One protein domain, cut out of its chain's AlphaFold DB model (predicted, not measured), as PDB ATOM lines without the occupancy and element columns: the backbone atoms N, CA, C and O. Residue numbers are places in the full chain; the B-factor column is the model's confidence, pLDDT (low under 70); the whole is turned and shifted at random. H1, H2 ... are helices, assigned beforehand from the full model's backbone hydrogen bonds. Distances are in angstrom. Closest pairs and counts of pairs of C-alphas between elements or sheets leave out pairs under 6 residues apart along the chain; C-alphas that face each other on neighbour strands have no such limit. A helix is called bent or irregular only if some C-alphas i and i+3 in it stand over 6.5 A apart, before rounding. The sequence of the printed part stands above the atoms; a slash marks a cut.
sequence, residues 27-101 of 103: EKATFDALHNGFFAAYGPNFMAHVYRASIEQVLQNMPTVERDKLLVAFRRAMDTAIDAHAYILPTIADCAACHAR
ATOM      1  N   GLU A  27     184.191 167.142 155.885       86.38
ATOM      2  CA  GLU A  27     183.332 167.666 156.956       86.38
ATOM      3  C   GLU A  27     183.891 167.302 158.331       86.38
ATOM      4  O   GLU A  27     183.943 168.147 159.227       86.38
ATOM      5  N   LYS A  28     184.396 166.071 158.477       88.38
ATOM      6  CA  LYS A  28     185.066 165.641 159.701       88.38
ATOM      7  C   LYS A  28     186.327 166.459 159.979       88.38
ATOM      8  O   LYS A  28     186.496 166.927 161.100       88.38
ATOM      9  N   ALA A  29     187.188 166.662 158.984       88.81
ATOM     10  CA  ALA A  29     188.415 167.441 159.158       88.81
ATOM     11  C   ALA A  29     188.121 168.896 159.557       88.81
ATOM     12  O   ALA A  29     188.789 169.446 160.433       88.81
ATOM     13  N   THR A  30     187.096 169.511 158.960       91.69
ATOM     14  CA  THR A  30     186.641 170.854 159.336       91.69
ATOM     15  C   THR A  30     186.122 170.891 160.772       91.69
ATOM     16  O   THR A  30     186.503 171.786 161.528       91.69
ATOM     17  N   PHE A  31     185.294 169.919 161.167       91.56
ATOM     18  CA  PHE A  31     184.807 169.816 162.541       91.56
ATOM     19  C   PHE A  31     185.958 169.635 163.535       91.56
ATOM     20  O   PHE A  31     186.029 170.378 164.511       91.56
ATOM     21  N   ASP A  32     186.885 168.713 163.267       90.88
ATOM     22  CA  ASP A  32     188.025 168.425 164.142       90.88
ATOM     23  C   ASP A  32     188.919 169.670 164.306       90.88
ATOM     24  O   ASP A  32     189.323 169.997 165.421       90.88
ATOM     25  N   ALA A  33     189.186 170.419 163.229       92.88
ATOM     26  CA  ALA A  33     189.971 171.653 163.293       92.88
ATOM     27  C   ALA A  33     189.294 172.739 164.146       92.88
ATOM     28  O   ALA A  33     189.940 173.340 165.009       92.88
ATOM     29  N   LEU A  34     187.992 172.967 163.938       93.44
ATOM     30  CA  LEU A  34     187.217 173.936 164.714       93.44
ATOM     31  C   LEU A  34     187.154 173.517 166.187       93.44
ATOM     32  O   LEU A  34     187.521 174.295 167.067       93.44
ATOM     33  N   HIS A  35     186.761 172.272 166.451       93.81
ATOM     34  CA  HIS A  35     186.684 171.712 167.793       93.81
ATOM     35  C   HIS A  35     188.009 171.847 168.540       93.81
ATOM     36  O   HIS A  35     188.047 172.408 169.633       93.81
ATOM     37  N   ASN A  36     189.100 171.353 167.952       92.56
ATOM     38  CA  ASN A  36     190.391 171.291 168.625       92.56
ATOM     39  C   ASN A  36     190.967 172.689 168.871       92.56
ATOM     40  O   ASN A  36     191.567 172.914 169.921       92.56
ATOM     41  N   GLY A  37     190.742 173.640 167.956       92.81
ATOM     42  CA  GLY A  37     191.134 175.036 168.146       92.81
ATOM     43  C   GLY A  37     190.436 175.682 169.345       92.81
ATOM     44  O   GLY A  37     191.099 176.242 170.219       92.81
ATOM     45  N   PHE A  38     189.108 175.554 169.435       92.62
ATOM     46  CA  PHE A  38     188.342 176.102 170.560       92.62
ATOM     47  C   PHE A  38     188.594 175.348 171.869       92.62
ATOM     48  O   PHE A  38     188.714 175.976 172.923       92.62
ATOM     49  N   PHE A  39     188.746 174.024 171.823       88.81
ATOM     50  CA  PHE A  39     189.107 173.229 172.993       88.81
ATOM     51  C   PHE A  39     190.466 173.661 173.554       88.81
ATOM     52  O   PHE A  39     190.587 173.867 174.759       88.81
ATOM     53  N   ALA A  40     191.475 173.855 172.699       88.25
ATOM     54  CA  ALA A  40     192.795 174.306 173.130       88.25
ATOM     55  C   ALA A  40     192.766 175.718 173.740       88.25
ATOM     56  O   ALA A  40     193.484 175.981 174.702       88.25
ATOM     57  N   ALA A  41     191.931 176.615 173.207       92.75
ATOM     58  CA  ALA A  41     191.843 177.997 173.670       92.75
ATOM     59  C   ALA A  41     191.027 178.171 174.965       92.75
ATOM     60  O   ALA A  41     191.389 178.995 175.805       92.75
ATOM     61  N   TYR A  42     189.932 177.421 175.133       92.25
ATOM     62  CA  TYR A  42     188.936 177.675 176.189       92.25
ATOM     63  C   TYR A  42     188.661 176.476 177.112       92.25
ATOM     64  O   TYR A  42     188.040 176.631 178.165       92.25
ATOM     65  N   GLY A  43     189.137 175.284 176.753       85.19
ATOM     66  CA  GLY A  43     189.086 174.095 177.595       85.19
ATOM     67  C   GLY A  43     187.735 173.361 177.640       85.19
ATOM     68  O   GLY A  43     186.752 173.750 177.003       85.19
ATOM     69  N   PRO A  44     187.670 172.265 178.420       86.31
ATOM     70  CA  PRO A  44     186.554 171.319 178.391       86.31
ATOM     71  C   PRO A  44     185.232 171.890 178.917       86.31
ATOM     72  O   PRO A  44     184.180 171.553 178.382       86.31
ATOM     73  N   ASN A  45     185.254 172.779 179.916       87.69
ATOM     74  CA  ASN A  45     184.027 173.375 180.463       87.69
ATOM     75  C   ASN A  45     183.327 174.283 179.444       87.69
ATOM     76  O   ASN A  45     182.105 174.237 179.307       87.69
ATOM     77  N   PHE A  46     184.107 175.079 178.706       91.62
ATOM     78  CA  PHE A  46     183.590 175.878 177.600       91.62
ATOM     79  C   PHE A  46     182.974 174.976 176.529       91.62
ATOM     80  O   PHE A  46     181.839 175.197 176.113       91.62
ATOM     81  N   MET A  47     183.678 173.911 176.142       92.94
ATOM     82  CA  MET A  47     183.180 172.984 175.128       92.94
ATOM     83  C   MET A  47     181.908 172.256 175.570       92.94
ATOM     84  O   MET A  47     180.973 172.147 174.784       92.94
ATOM     85  N   ALA A  48     181.812 171.836 176.834       91.00
ATOM     86  CA  ALA A  48     180.595 171.246 177.387       91.00
ATOM     87  C   ALA A  48     179.395 172.206 177.296       91.00
ATOM     88  O   ALA A  48     178.295 171.788 176.932       91.00
ATOM     89  N   HIS A  49     179.608 173.498 177.570       94.69
ATOM     90  CA  HIS A  49     178.575 174.518 177.394       94.69
ATOM     91  C   HIS A  49     178.166 174.671 175.922       94.69
ATOM     92  O   HIS A  49     176.973 174.632 175.621       94.69
ATOM     93  N   VAL A  50     179.134 174.784 175.006       95.50
ATOM     94  CA  VAL A  50     178.876 174.909 173.560       95.50
ATOM     95  C   VAL A  50     178.101 173.705 173.025       95.50
ATOM     96  O   VAL A  50     177.124 173.889 172.303       95.50
ATOM     97  N   TYR A  51     178.482 172.482 173.401       93.69
ATOM     98  CA  TYR A  51     177.783 171.267 172.979       93.69
ATOM     99  C   TYR A  51     176.352 171.199 173.493       93.69
ATOM    100  O   TYR A  51     175.444 170.822 172.755       93.69
ATOM    101  N   ARG A  52     176.129 171.584 174.752       94.25
ATOM    102  CA  ARG A  52     174.776 171.648 175.298       94.25
ATOM    103  C   ARG A  52     173.925 172.668 174.541       94.25
ATOM    104  O   ARG A  52     172.825 172.329 174.113       94.25
ATOM    105  N   ALA A  53     174.443 173.880 174.352       95.00
ATOM    106  CA  ALA A  53     173.727 174.955 173.675       95.00
ATOM    107  C   ALA A  53     173.402 174.601 172.213       95.00
ATOM    108  O   ALA A  53     172.286 174.841 171.755       95.00
ATOM    109  N   SER A  54     174.343 173.980 171.493       93.00
ATOM    110  CA  SER A  54     174.123 173.570 170.103       93.00
ATOM    111  C   SER A  54     173.064 172.474 169.987       93.00
ATOM    112  O   SER A  54     172.184 172.569 169.131       93.00
ATOM    113  N   ILE A  55     173.077 171.475 170.878       92.69
ATOM    114  CA  ILE A  55     172.039 170.437 170.926       92.69
ATOM    115  C   ILE A  55     170.676 171.059 171.248       92.69
ATOM    116  O   ILE A  55     169.710 170.781 170.542       92.69
ATOM    117  N   GLU A  56     170.579 171.930 172.257       94.50
ATOM    118  CA  GLU A  56     169.324 172.610 172.616       94.50
ATOM    119  C   GLU A  56     168.748 173.409 171.432       94.50
ATOM    120  O   GLU A  56     167.556 173.298 171.136       94.50
ATOM    121  N   GLN A  57     169.592 174.137 170.694       93.12
ATOM    122  CA  GLN A  57     169.184 174.881 169.498       93.12
ATOM    123  C   GLN A  57     168.671 173.963 168.377       93.12
ATOM    124  O   GLN A  57     167.677 174.277 167.714       93.12
ATOM    125  N   VAL A  58     169.323 172.817 168.162       89.81
ATOM    126  CA  VAL A  58     168.891 171.824 167.168       89.81
ATOM    127  C   VAL A  58     167.557 171.194 167.580       89.81
ATOM    128  O   VAL A  58     166.640 171.116 166.763       89.81
ATOM    129  N   LEU A  59     167.401 170.812 168.852       91.88
ATOM    130  CA  LEU A  59     166.188 170.176 169.381       91.88
ATOM    131  C   LEU A  59     164.936 171.055 169.242       91.88
ATOM    132  O   LEU A  59     163.838 170.517 169.075       91.88
ATOM    133  N   GLN A  60     165.075 172.382 169.320       91.81
ATOM    134  CA  GLN A  60     163.960 173.329 169.186       91.81
ATOM    135  C   GLN A  60     163.347 173.342 167.781       91.81
ATOM    136  O   GLN A  60     162.146 173.551 167.640       91.81
ATOM    137  N   ASN A  61     164.157 173.083 166.754       88.69
ATOM    138  CA  ASN A  61     163.764 173.210 165.349       88.69
ATOM    139  C   ASN A  61     163.563 171.854 164.654       88.69
ATOM    140  O   ASN A  61     163.373 171.792 163.441       88.69
ATOM    141  N   MET A  62     163.614 170.759 165.415       91.88
ATOM    142  CA  MET A  62     163.600 169.398 164.891       91.88
ATOM    143  C   MET A  62     162.219 168.735 165.058       91.88
ATOM    144  O   MET A  62     161.626 168.816 166.143       91.88
ATOM    145  N   PRO A  63     161.696 168.036 164.029       94.69
ATOM    146  CA  PRO A  63     160.497 167.211 164.166       94.69
ATOM    147  C   PRO A  63     160.671 166.153 165.258       94.69
ATOM    148  O   PRO A  63     161.761 165.614 165.432       94.69
ATOM    149  N   THR A  64     159.593 165.801 165.963       92.75
ATOM    150  CA  THR A  64     159.658 164.910 167.138       92.75
ATOM    151  C   THR A  64     160.375 163.586 166.868       92.75
ATOM    152  O   THR A  64     161.240 163.213 167.646       92.75
ATOM    153  N   VAL A  65     160.103 162.926 165.738       93.62
ATOM    154  CA  VAL A  65     160.759 161.652 165.391       93.62
ATOM    155  C   VAL A  65     162.279 161.798 165.263       93.62
ATOM    156  O   VAL A  65     163.028 160.942 165.725       93.62
ATOM    157  N   GLU A  66     162.752 162.884 164.654       91.38
ATOM    158  CA  GLU A  66     164.188 163.141 164.513       91.38
ATOM    159  C   GLU A  66     164.810 163.555 165.854       91.38
ATOM    160  O   GLU A  66     165.923 163.140 166.178       91.38
ATOM    161  N   ARG A  67     164.050 164.280 166.686       93.00
ATOM    162  CA  ARG A  67     164.438 164.642 168.055       93.00
ATOM    163  C   ARG A  67     164.708 163.394 168.896       93.00
ATOM    164  O   ARG A  67     165.738 163.313 169.561       93.00
ATOM    165  N   ASP A  68     163.818 162.409 168.827       93.75
ATOM    166  CA  ASP A  68     163.948 161.156 169.572       93.75
ATOM    167  C   ASP A  68     165.168 160.353 169.104       93.75
ATOM    168  O   ASP A  68     165.936 159.854 169.928       93.75
ATOM    169  N   LYS A  69     165.410 160.288 167.786       92.94
ATOM    170  CA  LYS A  69     166.620 159.655 167.231       92.94
ATOM    171  C   LYS A  69     167.895 160.321 167.745       92.94
ATOM    172  O   LYS A  69     168.824 159.614 168.140       92.94
ATOM    173  N   LEU A  70     167.933 161.655 167.779       91.88
ATOM    174  CA  LEU A  70     169.067 162.406 168.316       91.88
ATOM    175  C   LEU A  70     169.294 162.086 169.800       91.88
ATOM    176  O   LEU A  70     170.428 161.822 170.193       91.88
ATOM    177  N   LEU A  71     168.236 162.053 170.615       93.56
ATOM    178  CA  LEU A  71     168.344 161.750 172.046       93.56
ATOM    179  C   LEU A  71     168.818 160.314 172.311       93.56
ATOM    180  O   LEU A  71     169.647 160.096 173.195       93.56
ATOM    181  N   VAL A  72     168.359 159.339 171.522       95.81
ATOM    182  CA  VAL A  72     168.845 157.950 171.595       95.81
ATOM    183  C   VAL A  72     170.323 157.864 171.209       95.81
ATOM    184  O   VAL A  72     171.104 157.223 171.916       95.81
ATOM    185  N   ALA A  73     170.731 158.523 170.121       93.38
ATOM    186  CA  ALA A  73     172.128 158.555 169.693       93.38
ATOM    187  C   ALA A  73     173.026 159.229 170.742       93.38
ATOM    188  O   ALA A  73     174.089 158.703 171.074       93.38
ATOM    189  N   PHE A  74     172.566 160.342 171.317       93.38
ATOM    190  CA  PHE A  74     173.259 161.052 172.387       93.38
ATOM    191  C   PHE A  74     173.424 160.174 173.631       93.38
ATOM    192  O   PHE A  74     174.521 160.082 174.180       93.38
ATOM    193  N   ARG A  75     172.368 159.453 174.038       95.19
ATOM    194  CA  ARG A  75     172.449 158.508 175.158       95.19
ATOM    195  C   ARG A  75     173.457 157.394 174.896       95.19
ATOM    196  O   ARG A  75     174.322 157.168 175.734       95.19
ATOM    197  N   ARG A  76     173.402 156.762 173.720       95.88
ATOM    198  CA  ARG A  76     174.368 155.725 173.335       95.88
ATOM    199  C   ARG A  76     175.805 156.253 173.359       95.88
ATOM    200  O   ARG A  76     176.695 155.534 173.791       95.88
ATOM    201  N   ALA A  77     176.043 157.485 172.910       91.75
ATOM    202  CA  ALA A  77     177.375 158.085 172.955       91.75
ATOM    203  C   ALA A  77     177.882 158.267 174.396       91.75
ATOM    204  O   ALA A  77     179.045 157.975 174.665       91.75
ATOM    205  N   MET A  78     177.014 158.692 175.324       91.38
ATOM    206  CA  MET A  78     177.357 158.775 176.749       91.38
ATOM    207  C   MET A  78     177.668 157.399 177.340       91.38
ATOM    208  O   MET A  78     178.687 157.259 178.008       91.38
ATOM    209  N   ASP A  79     176.834 156.394 177.067       94.31
ATOM    210  CA  ASP A  79     177.049 155.031 177.566       94.31
ATOM    211  C   ASP A  79     178.398 154.475 177.051       94.31
ATOM    212  O   ASP A  79     179.223 154.028 177.841       94.31
ATOM    213  N   THR A  80     178.702 154.636 175.755       92.25
ATOM    214  CA  THR A  80     180.007 154.255 175.180       92.25
ATOM    215  C   THR A  80     181.178 155.004 175.825       92.25
ATOM    216  O   THR A  80     182.233 154.416 176.050       92.25
ATOM    217  N   ALA A  81     181.031 156.302 176.107       87.44
ATOM    218  CA  ALA A  81     182.085 157.087 176.749       87.44
ATOM    219  C   ALA A  81     182.342 156.628 178.193       87.44
ATOM    220  O   ALA A  81     183.493 156.597 178.625       87.44
ATOM    221  N   ILE A  82     181.289 156.242 178.919       86.06
ATOM    222  CA  ILE A  82     181.390 155.652 180.258       86.06
ATOM    223  C   ILE A  82     182.139 154.321 180.186       86.06
ATOM    224  O   ILE A  82     183.124 154.147 180.902       86.06
ATOM    225  N   ASP A  83     181.735 153.428 179.281       90.81
ATOM    226  CA  ASP A  83     182.379 152.122 179.099       90.81
ATOM    227  C   ASP A  83     183.863 152.270 178.730       90.81
ATOM    228  O   ASP A  83     184.736 151.575 179.257       90.81
ATOM    229  N   ALA A  84     184.176 153.245 177.874       86.25
ATOM    230  CA  ALA A  84     185.539 153.572 177.471       86.25
ATOM    231  C   ALA A  84     186.345 154.324 178.547       86.25
ATOM    232  O   ALA A  84     187.513 154.631 178.312       86.25
ATOM    233  N   HIS A  85     185.744 154.650 179.699       81.19
ATOM    234  CA  HIS A  85     186.339 155.498 180.735       81.19
ATOM    235  C   HIS A  85     186.872 156.827 180.164       81.19
ATOM    236  O   HIS A  85     187.879 157.371 180.615       81.19
ATOM    237  N   ALA A  86     186.187 157.359 179.147       77.88
ATOM    238  CA  ALA A  86     186.558 158.558 178.402       77.88
ATOM    239  C   ALA A  86     186.167 159.839 179.158       77.88
ATOM    240  O   ALA A  86     185.533 160.745 178.616       77.88
ATOM    241  N   TYR A  87     186.528 159.908 180.436       70.50
ATOM    242  CA  TYR A  87     186.358 161.084 181.272       70.50
ATOM    243  C   TYR A  87     187.717 161.746 181.501       70.50
ATOM    244  O   TYR A  87     188.703 161.100 181.849       70.50
ATOM    245  N   ILE A  88     187.767 163.070 181.340       66.00
ATOM    246  CA  ILE A  88     188.906 163.885 181.772       66.00
ATOM    247  C   ILE A  88     188.787 164.038 183.293       66.00
ATOM    248  O   ILE A  88     188.461 165.110 183.798       66.00
ATOM    249  N   LEU A  89     188.958 162.949 184.042       59.81
ATOM    250  CA  LEU A  89     189.304 163.081 185.450       59.81
ATOM    251  C   LEU A  89     190.827 163.137 185.500       59.81
ATOM    252  O   LEU A  89     191.461 162.230 184.957       59.81
ATOM    253  N   PRO A  90     191.427 164.167 186.124       60.62
ATOM    254  CA  PRO A  90     192.824 164.058 186.498       60.62
ATOM    255  C   PRO A  90     192.970 162.759 187.290       60.62
ATOM    256  O   PRO A  90     192.221 162.494 188.237       60.62
ATOM    257  N   THR A  91     193.895 161.913 186.856       65.50
ATOM    258  CA  THR A  91     194.244 160.721 187.614       65.50
ATOM    259  C   THR A  91     194.718 161.150 189.004       65.50
ATOM    260  O   THR A  91     195.117 162.296 189.229       65.50
ATOM    261  N   ILE A  92     194.732 160.226 189.965       70.25
ATOM    262  CA  ILE A  92     195.334 160.503 191.280       70.25
ATOM    263  C   ILE A  92     196.780 161.016 191.113       70.25
ATOM    264  O   ILE A  92     197.214 161.876 191.877       70.25
ATOM    265  N   ALA A  93     197.493 160.564 190.073       70.12
ATOM    266  CA  ALA A  93     198.823 161.051 189.720       70.12
ATOM    267  C   ALA A  93     198.820 162.504 189.204       70.12
ATOM    268  O   ALA A  93     199.684 163.280 189.605       70.12
ATOM    269  N   ASP A  94     197.837 162.904 188.392       70.94
ATOM    270  CA  ASP A  94     197.701 164.285 187.900       70.94
ATOM    271  C   ASP A  94     197.370 165.261 189.039       70.94
ATOM    272  O   ASP A  94     197.954 166.343 189.139       70.94
ATOM    273  N   CYS A  95     196.492 164.849 189.959       72.31
ATOM    274  CA  CYS A  95     196.202 165.592 191.183       72.31
ATOM    275  C   CYS A  95     197.445 165.697 192.079       72.31
ATOM    276  O   CYS A  95     197.782 166.787 192.545       72.31
ATOM    277  N   ALA A  96     198.168 164.591 192.291       77.19
ATOM    278  CA  ALA A  96     199.393 164.584 193.085       77.19
ATOM    279  C   ALA A  96     200.475 165.490 192.478       77.19
ATOM    280  O   ALA A  96     201.101 166.258 193.203       77.19
ATOM    281  N   ALA A  97     200.651 165.474 191.155       76.19
ATOM    282  CA  ALA A  97     201.596 166.340 190.456       76.19
ATOM    283  C   ALA A  97     201.215 167.831 190.547       76.19
ATOM    284  O   ALA A  97     202.097 168.675 190.700       76.19
ATOM    285  N   CYS A  98     199.922 168.169 190.493       71.31
ATOM    286  CA  CYS A  98     199.430 169.539 190.675       71.31
ATOM    287  C   CYS A  98     199.655 170.048 192.109       71.31
ATOM    288  O   CYS A  98     200.151 171.157 192.302       71.31
ATOM    289  N   HIS A  99     199.365 169.223 193.119       72.19
ATOM    290  CA  HIS A  99     199.524 169.587 194.530       72.19
ATOM    291  C   HIS A  99     200.970 169.488 195.048       72.19
ATOM    292  O   HIS A  99     201.295 170.136 196.043       72.19
ATOM    293  N   ALA A 100     201.843 168.731 194.374       69.44
ATOM    294  CA  ALA A 100     203.281 168.690 194.645       69.44
ATOM    295  C   ALA A 100     204.023 169.926 194.110       69.44
ATOM    296  O   ALA A 100     205.089 170.266 194.619       69.44
ATOM    297  N   ARG A 101     203.449 170.652 193.138       64.00
ATOM    298  CA  ARG A 101     203.915 171.984 192.716       64.00
ATOM    299  C   ARG A 101     203.468 173.053 193.722       64.00
ATOM    300  O   ARG A 101     202.760 173.994 193.385       64.00
TER     301      ARG A 101
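This is residues 27 to 101 of the 103 residues of an uncharacterized protein of Hymenobacter sp. S2-20-2 (UniProt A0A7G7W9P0). The model is a loose zigzag of helices: arms H1b and H2 run back along each other as a narrow, open V, and arm H1a turns off from the far end of H1b at a corner. The short helix H3 sits away from these at the end of a link, and this tail makes much of the length. The printed part has 75 residues with three named helices, H1, H2 and H3 along the chain, and no named strand; the class is all helix. The whole is loose, with a radius of gyration of the C-alphas of 16.2 A, and elongated, spanning 53 by 27 by 21 A.

H1, residues 27 to 60, was assigned as one helix by its hydrogen bonds but is bent, with C-alphas 41 and 44 9.7 A apart. Its arm H1a, residues 27 to 41, begins at C-alpha 27 (183.332, 167.666, 156.956) and is 21.4 A long. Its arm H1b, residues 44 to 60, is 24.5 A long. H2, residues 64 to 83, is 28.7 A long and begins at C-alpha 64 (159.658, 164.910, 167.138). H3, residues 92 to 100, ends at C-alpha 100 (203.281, 168.690, 194.645).

H1a and H1b only just touch, only at the corner, with 3 pairs of C-alphas within 8 A; the closest C-alphas, of Phe 39 and Met 47, are 6.3 A apart. They run opposite ways at a steep tilt of 46 degrees. H1b and H2 are close but not clearly touching; their closest C-alphas, of Leu 59 and Arg 67, are 6.0 A apart. They run opposite ways at a shallow tilt of 23 degrees. H1a and H2 are apart, and H3 is apart from H1a, H1b and H2. In H1a, H1b, H2 and H3 every O i to N i+4 pair is within hydrogen-bond range.

The two C-alphas farthest apart, of Pro 63 and Ala 100, are 52.6 A apart. The printed part has no cut. The link from H1 to H2 is tight, and that from H2 to H3 is short. Mean pLDDT of the printed part is 86.9; residues 88 to 91 and 100 to 101 are under 70.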